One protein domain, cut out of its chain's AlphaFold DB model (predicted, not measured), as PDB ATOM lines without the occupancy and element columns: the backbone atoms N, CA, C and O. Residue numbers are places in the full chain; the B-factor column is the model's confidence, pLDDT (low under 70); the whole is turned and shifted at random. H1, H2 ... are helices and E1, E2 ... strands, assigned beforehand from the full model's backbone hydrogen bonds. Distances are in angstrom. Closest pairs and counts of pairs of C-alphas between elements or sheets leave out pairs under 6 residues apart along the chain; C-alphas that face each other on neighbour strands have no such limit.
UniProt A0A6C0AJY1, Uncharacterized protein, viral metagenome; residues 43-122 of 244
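This is residues 43 to 122 of the 244 residues of an uncharacterized protein of viral metagenome (UniProt A0A6C0AJY1). A single strongly twisted sheet of five strands makes the body, and one helix, H1, packs over one of its faces at the E3 and E2 end. The far end of H1 and the residues after it, 80 to 85, stick out at one end of the long axis, while the turn between E4 and E5 lies at the other. The printed part has 80 residues, with five named strands and one named helix in the order E1, E2, E3, H1, E4, E5; the sheet is mixed, in the order E3, E2, E1, E4, E5. The class is mixed, helices and strands, with under half of the residues in named elements. The whole is only just compact, close to loose, with a radius of gyration of the C-alphas of 13.9 A and spans of 43 by 27 by 23 A.

E1, residues 43 to 46, begins at C-alpha 43 (29.090, -20.590, -21.939) and is 9.8 A long. E2, residues 49 to 53, is 12.8 A long, and E3, residues 66 to 68, is 6.8 A long. H1, residues 71 to 83, is 18.5 A long and begins at C-alpha 71 (37.034, -28.261, -18.106). E4, residues 91 to 97, is 19.6 A long. E5, residues 103 to 108, is 15.6 A long and ends at C-alpha 108 (33.995, -13.557, -16.324).

E1, E2 and E3 form a meander, each strand the antiparallel neighbour of the one before. E1 and E2 are a hairpin, with N 44 and O 51 within hydrogen-bond range at 2.8 A. E2 and E3 are a hairpin too, with N 52 and O 66 at 2.8 A. H1 is on the sheet at a height of 11.5 A, over E3 and along the strands, at 11 degrees to E3 on the local plane. The closest C-alphas of E3 and H1 are those of Phe 68 and Tyr 74, 6.1 A apart. Every O i to N i+4 pair in H1 is within hydrogen-bond range. E3, H1 and E4 form a split strand-helix-strand unit, two strands running the same way with E2 and E1 between them, and its crossover is right-handed. E4 is parallel to E1, at 19 degrees, with N 45 and O 93 at 2.8 A. E4 and E5 are an antiparallel hairpin, with N 96 and O 104 at 2.8 A. E3 and E5 are the edge strands and are apart.

The two C-alphas farthest apart are those of Met 84 and Gln 100, 44.8 A. The printed part has no cut. The link from E2 to E3 is long, residues 54 to 65, and residues 109 to 122 after E5 hold no named element. The mean pLDDT of the printed part is 88.2; residues 116 to 117 and 120 to 121 are under 70.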
ATOM      1  N   LEU A  43      28.610 -19.528 -22.818       94.69
ATOM      2  CA  LEU A  43      29.090 -20.590 -21.939       94.69
ATOM      3  C   LEU A  43      28.748 -20.242 -20.495       94.69
ATOM      4  O   LEU A  43      29.178 -19.214 -19.979       94.69
ATOM      5  N   VAL A  44      28.004 -21.116 -19.827       94.75
ATOM      6  CA  VAL A  44      27.594 -20.925 -18.435       94.75
ATOM      7  C   VAL A  44      28.144 -22.054 -17.582       94.75
ATOM      8  O   VAL A  44      27.850 -23.221 -17.832       94.75
ATOM      9  N   LYS A  45      28.899 -21.717 -16.538       93.69
ATOM     10  CA  LYS A  45      29.287 -22.661 -15.493       93.69
ATOM     11  C   LYS A  45      28.218 -22.691 -14.403       93.69
ATOM     12  O   LYS A  45      28.017 -21.688 -13.718       93.69
ATOM     13  N   LYS A  46      27.555 -23.840 -14.245       93.50
ATOM     14  CA  LYS A  46      26.592 -24.119 -13.167       93.50
ATOM     15  C   LYS A  46      27.152 -25.230 -12.285       93.50
ATOM     16  O   LYS A  46      27.320 -26.360 -12.745       93.50
ATOM     17  N   GLY A  47      27.489 -24.911 -11.039       89.19
ATOM     18  CA  GLY A  47      28.236 -25.821 -10.165       89.19
ATOM     19  C   GLY A  47      29.530 -26.341 -10.816       89.19
ATOM     20  O   GLY A  47      30.450 -25.566 -11.085       89.19
ATOM     21  N   ASN A  48      29.596 -27.652 -11.071       89.19
ATOM     22  CA  ASN A  48      30.745 -28.308 -11.713       89.19
ATOM     23  C   ASN A  48      30.569 -28.554 -13.226       89.19
ATOM     24  O   ASN A  48      31.451 -29.116 -13.859       89.19
ATOM     25  N   VAL A  49      29.436 -28.153 -13.807       94.06
ATOM     26  CA  VAL A  49      29.099 -28.428 -15.210       94.06
ATOM     27  C   VAL A  49      29.239 -27.151 -16.032       94.06
ATOM     28  O   VAL A  49      28.785 -26.077 -15.626       94.06
ATOM     29  N   LEU A  50      29.844 -27.272 -17.210       94.75
ATOM     30  CA  LEU A  50      29.931 -26.212 -18.210       94.75
ATOM     31  C   LEU A  50      28.863 -26.444 -19.280       94.75
ATOM     32  O   LEU A  50      28.731 -27.541 -19.810       94.75
ATOM     33  N   ILE A  51      28.078 -25.419 -19.591       95.00
ATOM     34  CA  ILE A  51      26.965 -25.506 -20.538       95.00
ATOM     35  C   ILE A  51      27.220 -24.513 -21.663       95.00
ATOM     36  O   ILE A  51      27.171 -23.304 -21.439       95.00
ATOM     37  N   LEU A  52      27.485 -25.019 -22.862       94.19
ATOM     38  CA  LEU A  52      27.685 -24.226 -24.066       94.19
ATOM     39  C   LEU A  52      26.389 -24.179 -24.871       94.19
ATOM     40  O   LEU A  52      25.827 -25.200 -25.265       94.19
ATOM     41  N   THR A  53      25.916 -22.966 -25.101       93.12
ATOM     42  CA  THR A  53      24.625 -22.671 -25.714       93.12
ATOM     43  C   THR A  53      24.825 -21.765 -26.921       93.12
ATOM     44  O   THR A  53      25.706 -20.899 -26.945       93.12
ATOM     45  N   ASN A  54      23.994 -21.975 -27.934       92.75
ATOM     46  CA  ASN A  54      23.804 -21.027 -29.017       92.75
ATOM     47  C   ASN A  54      22.412 -20.406 -28.863       92.75
ATOM     48  O   ASN A  54      21.411 -21.076 -29.119       92.75
ATOM     49  N   THR A  55      22.338 -19.138 -28.450       90.06
ATOM     50  CA  THR A  55      21.050 -18.444 -28.256       90.06
ATOM     51  C   THR A  55      20.342 -18.108 -29.572       90.06
ATOM     52  O   THR A  55      19.173 -17.743 -29.556       90.06
ATOM     53  N   GLY A  56      21.042 -18.184 -30.710       87.31
ATOM     54  CA  GLY A  56      20.473 -17.967 -32.041       87.31
ATOM     55  C   GLY A  56      19.776 -19.200 -32.625       87.31
ATOM     56  O   GLY A  56      19.180 -19.109 -33.696       87.31
ATOM     57  N   LYS A  57      19.843 -20.350 -31.942       88.88
ATOM     58  CA  LYS A  57      19.227 -21.615 -32.363       88.88
ATOM     59  C   LYS A  57      18.240 -22.117 -31.319       88.88
ATOM     60  O   LYS A  57      18.369 -21.825 -30.136       88.88
ATOM     61  N   ALA A  58      17.275 -22.921 -31.763       88.44
ATOM     62  CA  ALA A  58      16.343 -23.588 -30.862       88.44
ATOM     63  C   ALA A  58      17.076 -24.542 -29.904       88.44
ATOM     64  O   ALA A  58      18.102 -25.138 -30.253       88.44
ATOM     65  N   GLU A  59      16.531 -24.688 -28.700       90.75
ATOM     66  CA  GLU A  59      16.995 -25.665 -27.721       90.75
ATOM     67  C   GLU A  59      16.456 -27.046 -28.107       90.75
ATOM     68  O   GLU A  59      15.248 -27.280 -28.124       90.75
ATOM     69  N   ILE A  60      17.361 -27.954 -28.463       89.19
ATOM     70  CA  ILE A  60      17.052 -29.324 -28.872       89.19
ATOM     71  C   ILE A  60      17.947 -30.260 -28.055       89.19
ATOM     72  O   ILE A  60      19.179 -30.128 -28.110       89.19
ATOM     73  N   PRO A  61      17.369 -31.218 -27.305       88.19
ATOM     74  CA  PRO A  61      18.148 -32.128 -26.478       88.19
ATOM     75  C   PRO A  61      19.152 -32.906 -27.339       88.19
ATOM     76  O   PRO A  61      18.795 -33.475 -28.366       88.19
ATOM     77  N   GLY A  62      20.417 -32.909 -26.919       82.38
ATOM     78  CA  GLY A  62      21.507 -33.600 -27.615       82.38
ATOM     79  C   GLY A  62      22.233 -32.783 -28.691       82.38
ATOM     80  O   GLY A  62      23.273 -33.233 -29.155       82.38
ATOM     81  N   VAL A  63      21.746 -31.589 -29.059       87.25
ATOM     82  CA  VAL A  63      22.423 -30.704 -30.032       87.25
ATOM     83  C   VAL A  63      22.734 -29.329 -29.435       87.25
ATOM     84  O   VAL A  63      23.860 -28.853 -29.534       87.25
ATOM     85  N   ASN A  64      21.752 -28.685 -28.803       92.00
ATOM     86  CA  ASN A  64      21.894 -27.372 -28.169       92.00
ATOM     87  C   ASN A  64      20.974 -27.338 -26.939       92.00
ATOM     88  O   ASN A  64      19.760 -27.397 -27.123       92.00
ATOM     89  N   PRO A  65      21.481 -27.250 -25.701       93.62
ATOM     90  CA  PRO A  65      22.857 -26.947 -25.313       93.62
ATOM     91  C   PRO A  65      23.764 -28.173 -25.161       93.62
ATOM     92  O   PRO A  65      23.315 -29.260 -24.792       93.62
ATOM     93  N   ILE A  66      25.060 -27.961 -25.372       92.56
ATOM     94  CA  ILE A  66      26.112 -28.952 -25.128       92.56
ATOM     95  C   ILE A  66      26.552 -28.822 -23.669       92.56
ATOM     96  O   ILE A  66      26.787 -27.714 -23.183       92.56
ATOM     97  N   LYS A  67      26.632 -29.939 -22.947       94.19
ATOM     98  CA  LYS A  67      27.044 -29.973 -21.540       94.19
ATOM     99  C   LYS A  67      28.376 -30.697 -21.428       94.19
ATOM    100  O   LYS A  67      28.511 -31.767 -22.005       94.19
ATOM    101  N   PHE A  68      29.288 -30.139 -20.646       95.25
ATOM    102  CA  PHE A  68      30.589 -30.715 -20.332       95.25
ATOM    103  C   PHE A  68      30.692 -30.919 -18.822       95.25
ATOM    104  O   PHE A  68      30.344 -30.025 -18.040       95.25
ATOM    105  N   ASN A  69      31.160 -32.090 -18.403       93.62
ATOM    106  CA  ASN A  69      31.248 -32.443 -16.982       93.62
ATOM    107  C   ASN A  69      32.503 -31.881 -16.308       93.62
ATOM    108  O   ASN A  69      32.571 -31.808 -15.082       93.62
ATOM    109  N   ASN A  70      33.508 -31.525 -17.103       91.56
ATOM    110  CA  ASN A  70      34.769 -30.979 -16.639       91.56
ATOM    111  C   ASN A  70      35.296 -29.933 -17.641       91.56
ATOM    112  O   ASN A  70      34.719 -29.699 -18.704       91.56
ATOM    113  N   LEU A  71      36.388 -29.267 -17.266       90.75
ATOM    114  CA  LEU A  71      37.034 -28.261 -18.106       90.75
ATOM    115  C   LEU A  71      37.791 -28.873 -19.292       90.75
ATOM    116  O   LEU A  71      37.910 -28.237 -20.333       90.75
ATOM    117  N   GLU A  72      38.294 -30.090 -19.128       91.94
ATOM    118  CA  GLU A  72      39.104 -30.798 -20.119       91.94
ATOM    119  C   GLU A  72      38.290 -31.144 -21.371       91.94
ATOM    120  O   GLU A  72      38.686 -30.791 -22.474       91.94
ATOM    121  N   GLU A  73      37.084 -31.677 -21.197       93.44
ATOM    122  CA  GLU A  73      36.125 -32.001 -22.257       93.44
ATOM    123  C   GLU A  73      35.754 -30.754 -23.080       93.44
ATOM    124  O   GLU A  73      35.638 -30.799 -24.304       93.44
ATOM    125  N   TYR A  74      35.634 -29.598 -22.415       92.38
ATOM    126  CA  TYR A  74      35.422 -28.322 -23.098       92.38
ATOM    127  C   TYR A  74      36.656 -27.878 -23.899       92.38
ATOM    128  O   TYR A  74      36.521 -27.381 -25.018       92.38
ATOM    129  N   VAL A  75      37.863 -28.056 -23.352       92.00
ATOM    130  CA  VAL A  75      39.115 -27.729 -24.053       92.00
ATOM    131  C   VAL A  75      39.302 -28.626 -25.277       92.00
ATOM    132  O   VAL A  75      39.574 -28.106 -26.357       92.00
ATOM    133  N   GLU A  76      39.075 -29.933 -25.153       93.44
ATOM    134  CA  GLU A  76      39.131 -30.883 -26.271       93.44
ATOM    135  C   GLU A  76      38.139 -30.512 -27.377       93.44
ATOM    136  O   GLU A  76      38.487 -30.492 -28.563       93.44
ATOM    137  N   PHE A  77      36.913 -30.141 -26.999       92.31
ATOM    138  CA  PHE A  77      35.911 -29.654 -27.938       92.31
ATOM    139  C   PHE A  77      36.385 -28.394 -28.680       92.31
ATOM    140  O   PHE A  77      36.286 -28.322 -29.908       92.31
ATOM    141  N   LEU A  78      36.959 -27.420 -27.965       90.88
ATOM    142  CA  LEU A  78      37.520 -26.216 -28.580       90.88
ATOM    143  C   LEU A  78      38.697 -26.526 -29.512       90.88
ATOM    144  O   LEU A  78      38.824 -25.906 -30.569       90.88
ATOM    145  N   GLU A  79      39.573 -27.458 -29.145       92.62
ATOM    146  CA  GLU A  79      40.686 -27.889 -29.993       92.62
ATOM    147  C   GLU A  79      40.195 -28.562 -31.272       92.62
ATOM    148  O   GLU A  79      40.703 -28.264 -32.357       92.62
ATOM    149  N   TRP A  80      39.179 -29.419 -31.171       91.69
ATOM    150  CA  TRP A  80      38.519 -30.017 -32.327       91.69
ATOM    151  C   TRP A  80      37.903 -28.945 -33.240       91.69
ATOM    152  O   TRP A  80      38.171 -28.945 -34.443       91.69
ATOM    153  N   GLN A  81      37.175 -27.968 -32.686       89.56
ATOM    154  CA  GLN A  81      36.626 -26.850 -33.467       89.56
ATOM    155  C   GLN A  81      37.725 -26.042 -34.173       89.56
ATOM    156  O   GLN A  81      37.597 -25.719 -35.357       89.56
ATOM    157  N   ARG A  82      38.838 -25.764 -33.481       89.31
ATOM    158  CA  ARG A  82      39.990 -25.044 -34.047       89.31
ATOM    159  C   ARG A  82      40.669 -25.827 -35.168       89.31
ATOM    160  O   ARG A  82      41.041 -25.216 -36.167       89.31
ATOM    161  N   LYS A  83      40.795 -27.155 -35.046       93.69
ATOM    162  CA  LYS A  83      41.306 -28.030 -36.122       93.69
ATOM    163  C   LYS A  83      40.406 -27.996 -37.359       93.69
ATOM    164  O   LYS A  83      40.913 -28.039 -38.474       93.69
ATOM    165  N   MET A  84      39.097 -27.841 -37.164       89.31
ATOM    166  CA  MET A  84      38.120 -27.632 -38.238       89.31
ATOM    167  C   MET A  84      38.100 -26.188 -38.777       89.31
ATOM    168  O   MET A  84      37.283 -25.866 -39.637       89.31
ATOM    169  N   GLY A  85      38.976 -25.305 -38.284       85.81
ATOM    170  CA  GLY A  85      39.062 -23.907 -38.712       85.81
ATOM    171  C   GLY A  85      37.934 -23.015 -38.187       85.81
ATOM    172  O   GLY A  85      37.791 -21.882 -38.642       85.81
ATOM    173  N   VAL A  86      37.137 -23.490 -37.225       84.31
ATOM    174  CA  VAL A  86      36.018 -22.742 -36.643       84.31
ATOM    175  C   VAL A  86      36.459 -22.118 -35.319       84.31
ATOM    176  O   VAL A  86      36.779 -22.815 -34.359       84.31
ATOM    177  N   LYS A  87      36.463 -20.782 -35.248       84.62
ATOM    178  CA  LYS A  87      36.767 -20.020 -34.027       84.62
ATOM    179  C   LYS A  87      35.558 -19.175 -33.639       84.62
ATOM    180  O   LYS A  87      35.318 -18.133 -34.241       84.62
ATOM    181  N   CYS A  88      34.823 -19.620 -32.625       85.38
ATOM    182  CA  CYS A  88      33.630 -18.925 -32.155       85.38
ATOM    183  C   CYS A  88      33.951 -18.018 -30.954       85.38
ATOM    184  O   CYS A  88      34.646 -18.458 -30.034       85.38
ATOM    185  N   PRO A  89      33.471 -16.761 -30.939       86.38
ATOM    186  CA  PRO A  89      33.520 -15.921 -29.752       86.38
ATOM    187  C   PRO A  89      32.458 -16.395 -28.754       86.38
ATOM    188  O   PRO A  89      31.264 -16.373 -29.047       86.38
ATOM    189  N   VAL A  90      32.892 -16.826 -27.573       89.00
ATOM    190  CA  VAL A  90      32.002 -17.343 -26.531       89.00
ATOM    191  C   VAL A  90      32.058 -16.423 -25.321       89.00
ATOM    192  O   VAL A  90      33.136 -16.115 -24.816       89.00
ATOM    193  N   LEU A  91      30.891 -15.991 -24.849       91.12
ATOM    194  CA  LEU A  91      30.752 -15.193 -23.640       91.12
ATOM    195  C   LEU A  91      30.619 -16.112 -22.423       91.12
ATOM    196  O   LEU A  91      29.709 -16.940 -22.371       91.12
ATOM    197  N   TYR A  92      31.512 -15.964 -21.444       92.56
ATOM    198  CA  TYR A  92      31.565 -16.834 -20.271       92.56
ATOM    199  C   TYR A  92      30.883 -16.215 -19.041       92.56
ATOM    200  O   TYR A  92      31.185 -15.093 -18.624       92.56
ATOM    201  N   PHE A  93      29.978 -16.980 -18.431       92.31
ATOM    202  CA  PHE A  93      29.327 -16.659 -17.166       92.31
ATOM    203  C   PHE A  93      29.562 -17.755 -16.136       92.31
ATOM    204  O   PHE A  93      29.459 -18.945 -16.430       92.31
ATOM    205  N   GLU A  94      29.792 -17.343 -14.896       90.88
ATOM    206  CA  GLU A  94      29.889 -18.236 -13.748       90.88
ATOM    207  C   GLU A  94      28.756 -17.961 -12.760       90.88
ATOM    208  O   GLU A  94      28.377 -16.815 -12.511       90.88
ATOM    209  N   GLU A  95      28.199 -19.034 -12.210       91.94
ATOM    210  CA  GLU A  95      27.270 -18.978 -11.092       91.94
ATOM    211  C   GLU A  95      27.987 -18.488  -9.823       91.94
ATOM    212  O   GLU A  95      29.010 -19.029  -9.406       91.94
ATOM    213  N   THR A  96      27.450 -17.439  -9.211       88.75
ATOM    214  CA  THR A  96      27.980 -16.793  -8.006       88.75
ATOM    215  C   THR A  96      26.864 -16.601  -6.991       88.75
ATOM    216  O   THR A  96      25.712 -16.397  -7.367       88.75
ATOM    217  N   TYR A  97      27.204 -16.623  -5.708       90.00
ATOM    218  CA  TYR A  97      26.258 -16.364  -4.627       90.00
ATOM    219  C   TYR A  97      26.492 -14.963  -4.074       90.00
ATOM    220  O   TYR A  97      27.639 -14.552  -3.880       90.00
ATOM    221  N   ASP A  98      25.414 -14.221  -3.839       87.12
ATOM    222  CA  ASP A  98      25.501 -12.967  -3.099       87.12
ATOM    223  C   ASP A  98      25.702 -13.223  -1.591       87.12
ATOM    224  O   ASP A  98      25.575 -14.347  -1.097       87.12
ATOM    225  N   ALA A  99      26.005 -12.167  -0.830       87.56
ATOM    226  CA  ALA A  99      26.163 -12.261   0.626       87.56
ATOM    227  C   ALA A  99      24.870 -12.685   1.361       87.56
ATOM    228  O   ALA A  99      24.914 -12.982   2.551       87.56
ATOM    229  N   GLN A 100      23.724 -12.701   0.670       92.38
ATOM    230  CA  GLN A 100      22.419 -13.121   1.185       92.38
ATOM    231  C   GLN A 100      22.065 -14.563   0.772       92.38
ATOM    232  O   GLN A 100      20.977 -15.036   1.094       92.38
ATOM    233  N   GLY A 101      22.961 -15.267   0.069       91.38
ATOM    234  CA  GLY A 101      22.759 -16.638  -0.397       91.38
ATOM    235  C   GLY A 101      21.891 -16.781  -1.652       91.38
ATOM    236  O   GLY A 101      21.525 -17.903  -2.001       91.38
ATOM    237  N   LYS A 102      21.549 -15.697  -2.358       91.38
ATOM    238  CA  LYS A 102      20.846 -15.776  -3.644       91.38
ATOM    239  C   LYS A 102      21.825 -16.070  -4.772       91.38
ATOM    240  O   LYS A 102      22.921 -15.513  -4.843       91.38
ATOM    241  N   VAL A 103      21.381 -16.925  -5.685       91.19
ATOM    242  CA  VAL A 103      22.119 -17.288  -6.892       91.19
ATOM    243  C   VAL A 103      22.050 -16.144  -7.903       91.19
ATOM    244  O   VAL A 103      20.970 -15.647  -8.229       91.19
ATOM    245  N   GLY A 104      23.201 -15.750  -8.434       89.75
ATOM    246  CA  GLY A 104      23.340 -14.818  -9.546       89.75
ATOM    247  C   GLY A 104      24.393 -15.294 -10.543       89.75
ATOM    248  O   GLY A 104      25.200 -16.168 -10.246       89.75
ATOM    249  N   TYR A 105      24.413 -14.700 -11.733       89.88
ATOM    250  CA  TYR A 105      25.432 -14.980 -12.747       89.88
ATOM    251  C   TYR A 105      26.374 -13.790 -12.886       89.88
ATOM    252  O   TYR A 105      25.927 -12.653 -13.062       89.88
ATOM    253  N   LYS A 106      27.678 -14.061 -12.834       87.81
ATOM    254  CA  LYS A 106      28.735 -13.070 -13.035       87.81
ATOM    255  C   LYS A 106      29.424 -13.336 -14.366       87.81
ATOM    256  O   LYS A 106      29.858 -14.455 -14.631       87.81
ATOM    257  N   MET A 107      29.530 -12.303 -15.198       88.06
ATOM    258  CA  MET A 107      30.358 -12.368 -16.405       88.06
ATOM    259  C   MET A 107      31.826 -12.452 -15.986       88.06
ATOM    260  O   MET A 107      32.269 -11.662 -15.147       88.06
ATOM    261  N   MET A 108      32.567 -13.386 -16.573       87.69
ATOM    262  CA  MET A 108      33.995 -13.557 -16.324       87.69
ATOM    263  C   MET A 108      34.757 -13.530 -17.650       87.69
ATOM    264  O   MET A 108      34.186 -13.793 -18.704       87.69
ATOM    265  N   HIS A 109      36.043 -13.181 -17.604       85.94
ATOM    266  CA  HIS A 109      36.853 -13.030 -18.814       85.94
ATOM    267  C   HIS A 109      37.072 -14.351 -19.555       85.94
ATOM    268  O   HIS A 109      36.839 -14.419 -20.757       85.94
ATOM    269  N   ASP A 110      37.519 -15.382 -18.844       85.19
ATOM    270  CA  ASP A 110      37.741 -16.712 -19.398       85.19
ATOM    271  C   ASP A 110      37.516 -17.775 -18.313       85.19
ATOM    272  O   ASP A 110      37.469 -17.474 -17.114       85.19
ATOM    273  N   VAL A 111      37.370 -19.030 -18.732       86.00
ATOM    274  CA  VAL A 111      37.225 -20.182 -17.837       86.00
ATOM    275  C   VAL A 111      38.537 -20.475 -17.106       86.00
ATOM    276  O   VAL A 111      38.509 -20.852 -15.933       86.00
ATOM    277  N   MET A 112      39.667 -20.257 -17.789       82.69
ATOM    278  CA  MET A 112      41.025 -20.447 -17.265       82.69
ATOM    279  C   MET A 112      41.511 -19.239 -16.454       82.69
ATOM    280  O   MET A 112      42.045 -19.405 -15.360       82.69
ATOM    281  N   ASP A 113      41.298 -18.023 -16.968       84.12
ATOM    282  CA  ASP A 113      41.694 -16.770 -16.314       84.12
ATOM    283  C   ASP A 113      40.464 -15.960 -15.892       84.12
ATOM    284  O   ASP A 113      39.914 -15.107 -16.601       84.12
ATOM    285  N   LYS A 114      40.023 -16.255 -14.673       80.00
ATOM    286  CA  LYS A 114      38.867 -15.637 -14.042       80.00
ATOM    287  C   LYS A 114      39.253 -14.295 -13.426       80.00
ATOM    288  O   LYS A 114      39.342 -14.165 -12.208       80.00
ATOM    289  N   ARG A 115      39.478 -13.273 -14.254       78.31
ATOM    290  CA  ARG A 115      39.777 -11.902 -13.791       78.31
ATOM    291  C   ARG A 115      38.553 -11.246 -13.133       78.31
ATOM    292  O   ARG A 115      37.890 -10.390 -13.708       78.31
ATOM    293  N   GLY A 116      38.241 -11.665 -11.909       69.12
ATOM    294  CA  GLY A 116      37.001 -11.356 -11.193       69.12
ATOM    295  C   GLY A 116      36.921 -10.001 -10.489       69.12
ATOM    296  O   GLY A 116      36.061  -9.848  -9.621       69.12
ATOM    297  N   GLY A 117      37.772  -9.031 -10.828       68.19
ATOM    298  CA  GLY A 117      37.871  -7.751 -10.109       68.19
ATOM    299  C   GLY A 117      36.789  -6.718 -10.441       68.19
ATOM    300  O   GLY A 117      36.553  -5.812  -9.648       68.19
ATOM    301  N   LEU A 118      36.107  -6.849 -11.582       71.06
ATOM    302  CA  LEU A 118      35.130  -5.858 -12.042       71.06
ATOM    303  C   LEU A 118      33.689  -6.270 -11.680       71.06
ATOM    304  O   LEU A 118      33.335  -7.454 -11.778       71.06
ATOM    305  N   PRO A 119      32.834  -5.324 -11.251       70.94
ATOM    306  CA  PRO A 119      31.417  -5.590 -11.038       70.94
ATOM    307  C   PRO A 119      30.695  -5.754 -12.385       70.94
ATOM    308  O   PRO A 119      30.885  -4.961 -13.303       70.94
ATOM    309  N   THR A 120      29.816  -6.753 -12.505       68.12
ATOM    310  CA  THR A 120      29.025  -6.989 -13.735       68.12
ATOM    311  C   THR A 120      27.961  -5.917 -13.962       68.12
ATOM    312  O   THR A 120      27.560  -5.658 -15.091       68.12
ATOM    313  N   LYS A 121      27.502  -5.274 -12.885       69.75
ATOM    314  CA  LYS A 121      26.626  -4.106 -12.945       69.75
ATOM    315  C   LYS A 121      27.376  -2.934 -12.348       69.75
ATOM    316  O   LYS A 121      27.659  -2.939 -11.154       69.75
ATOM    317  N   VAL A 122      27.675  -1.939 -13.176       70.75
ATOM    318  CA  VAL A 122      28.163  -0.646 -12.698       70.75
ATOM    319  C   VAL A 122      27.010  -0.007 -11.913       70.75
ATOM    320  O   VAL A 122      25.940   0.207 -12.501       70.75
TER     321      VAL A 122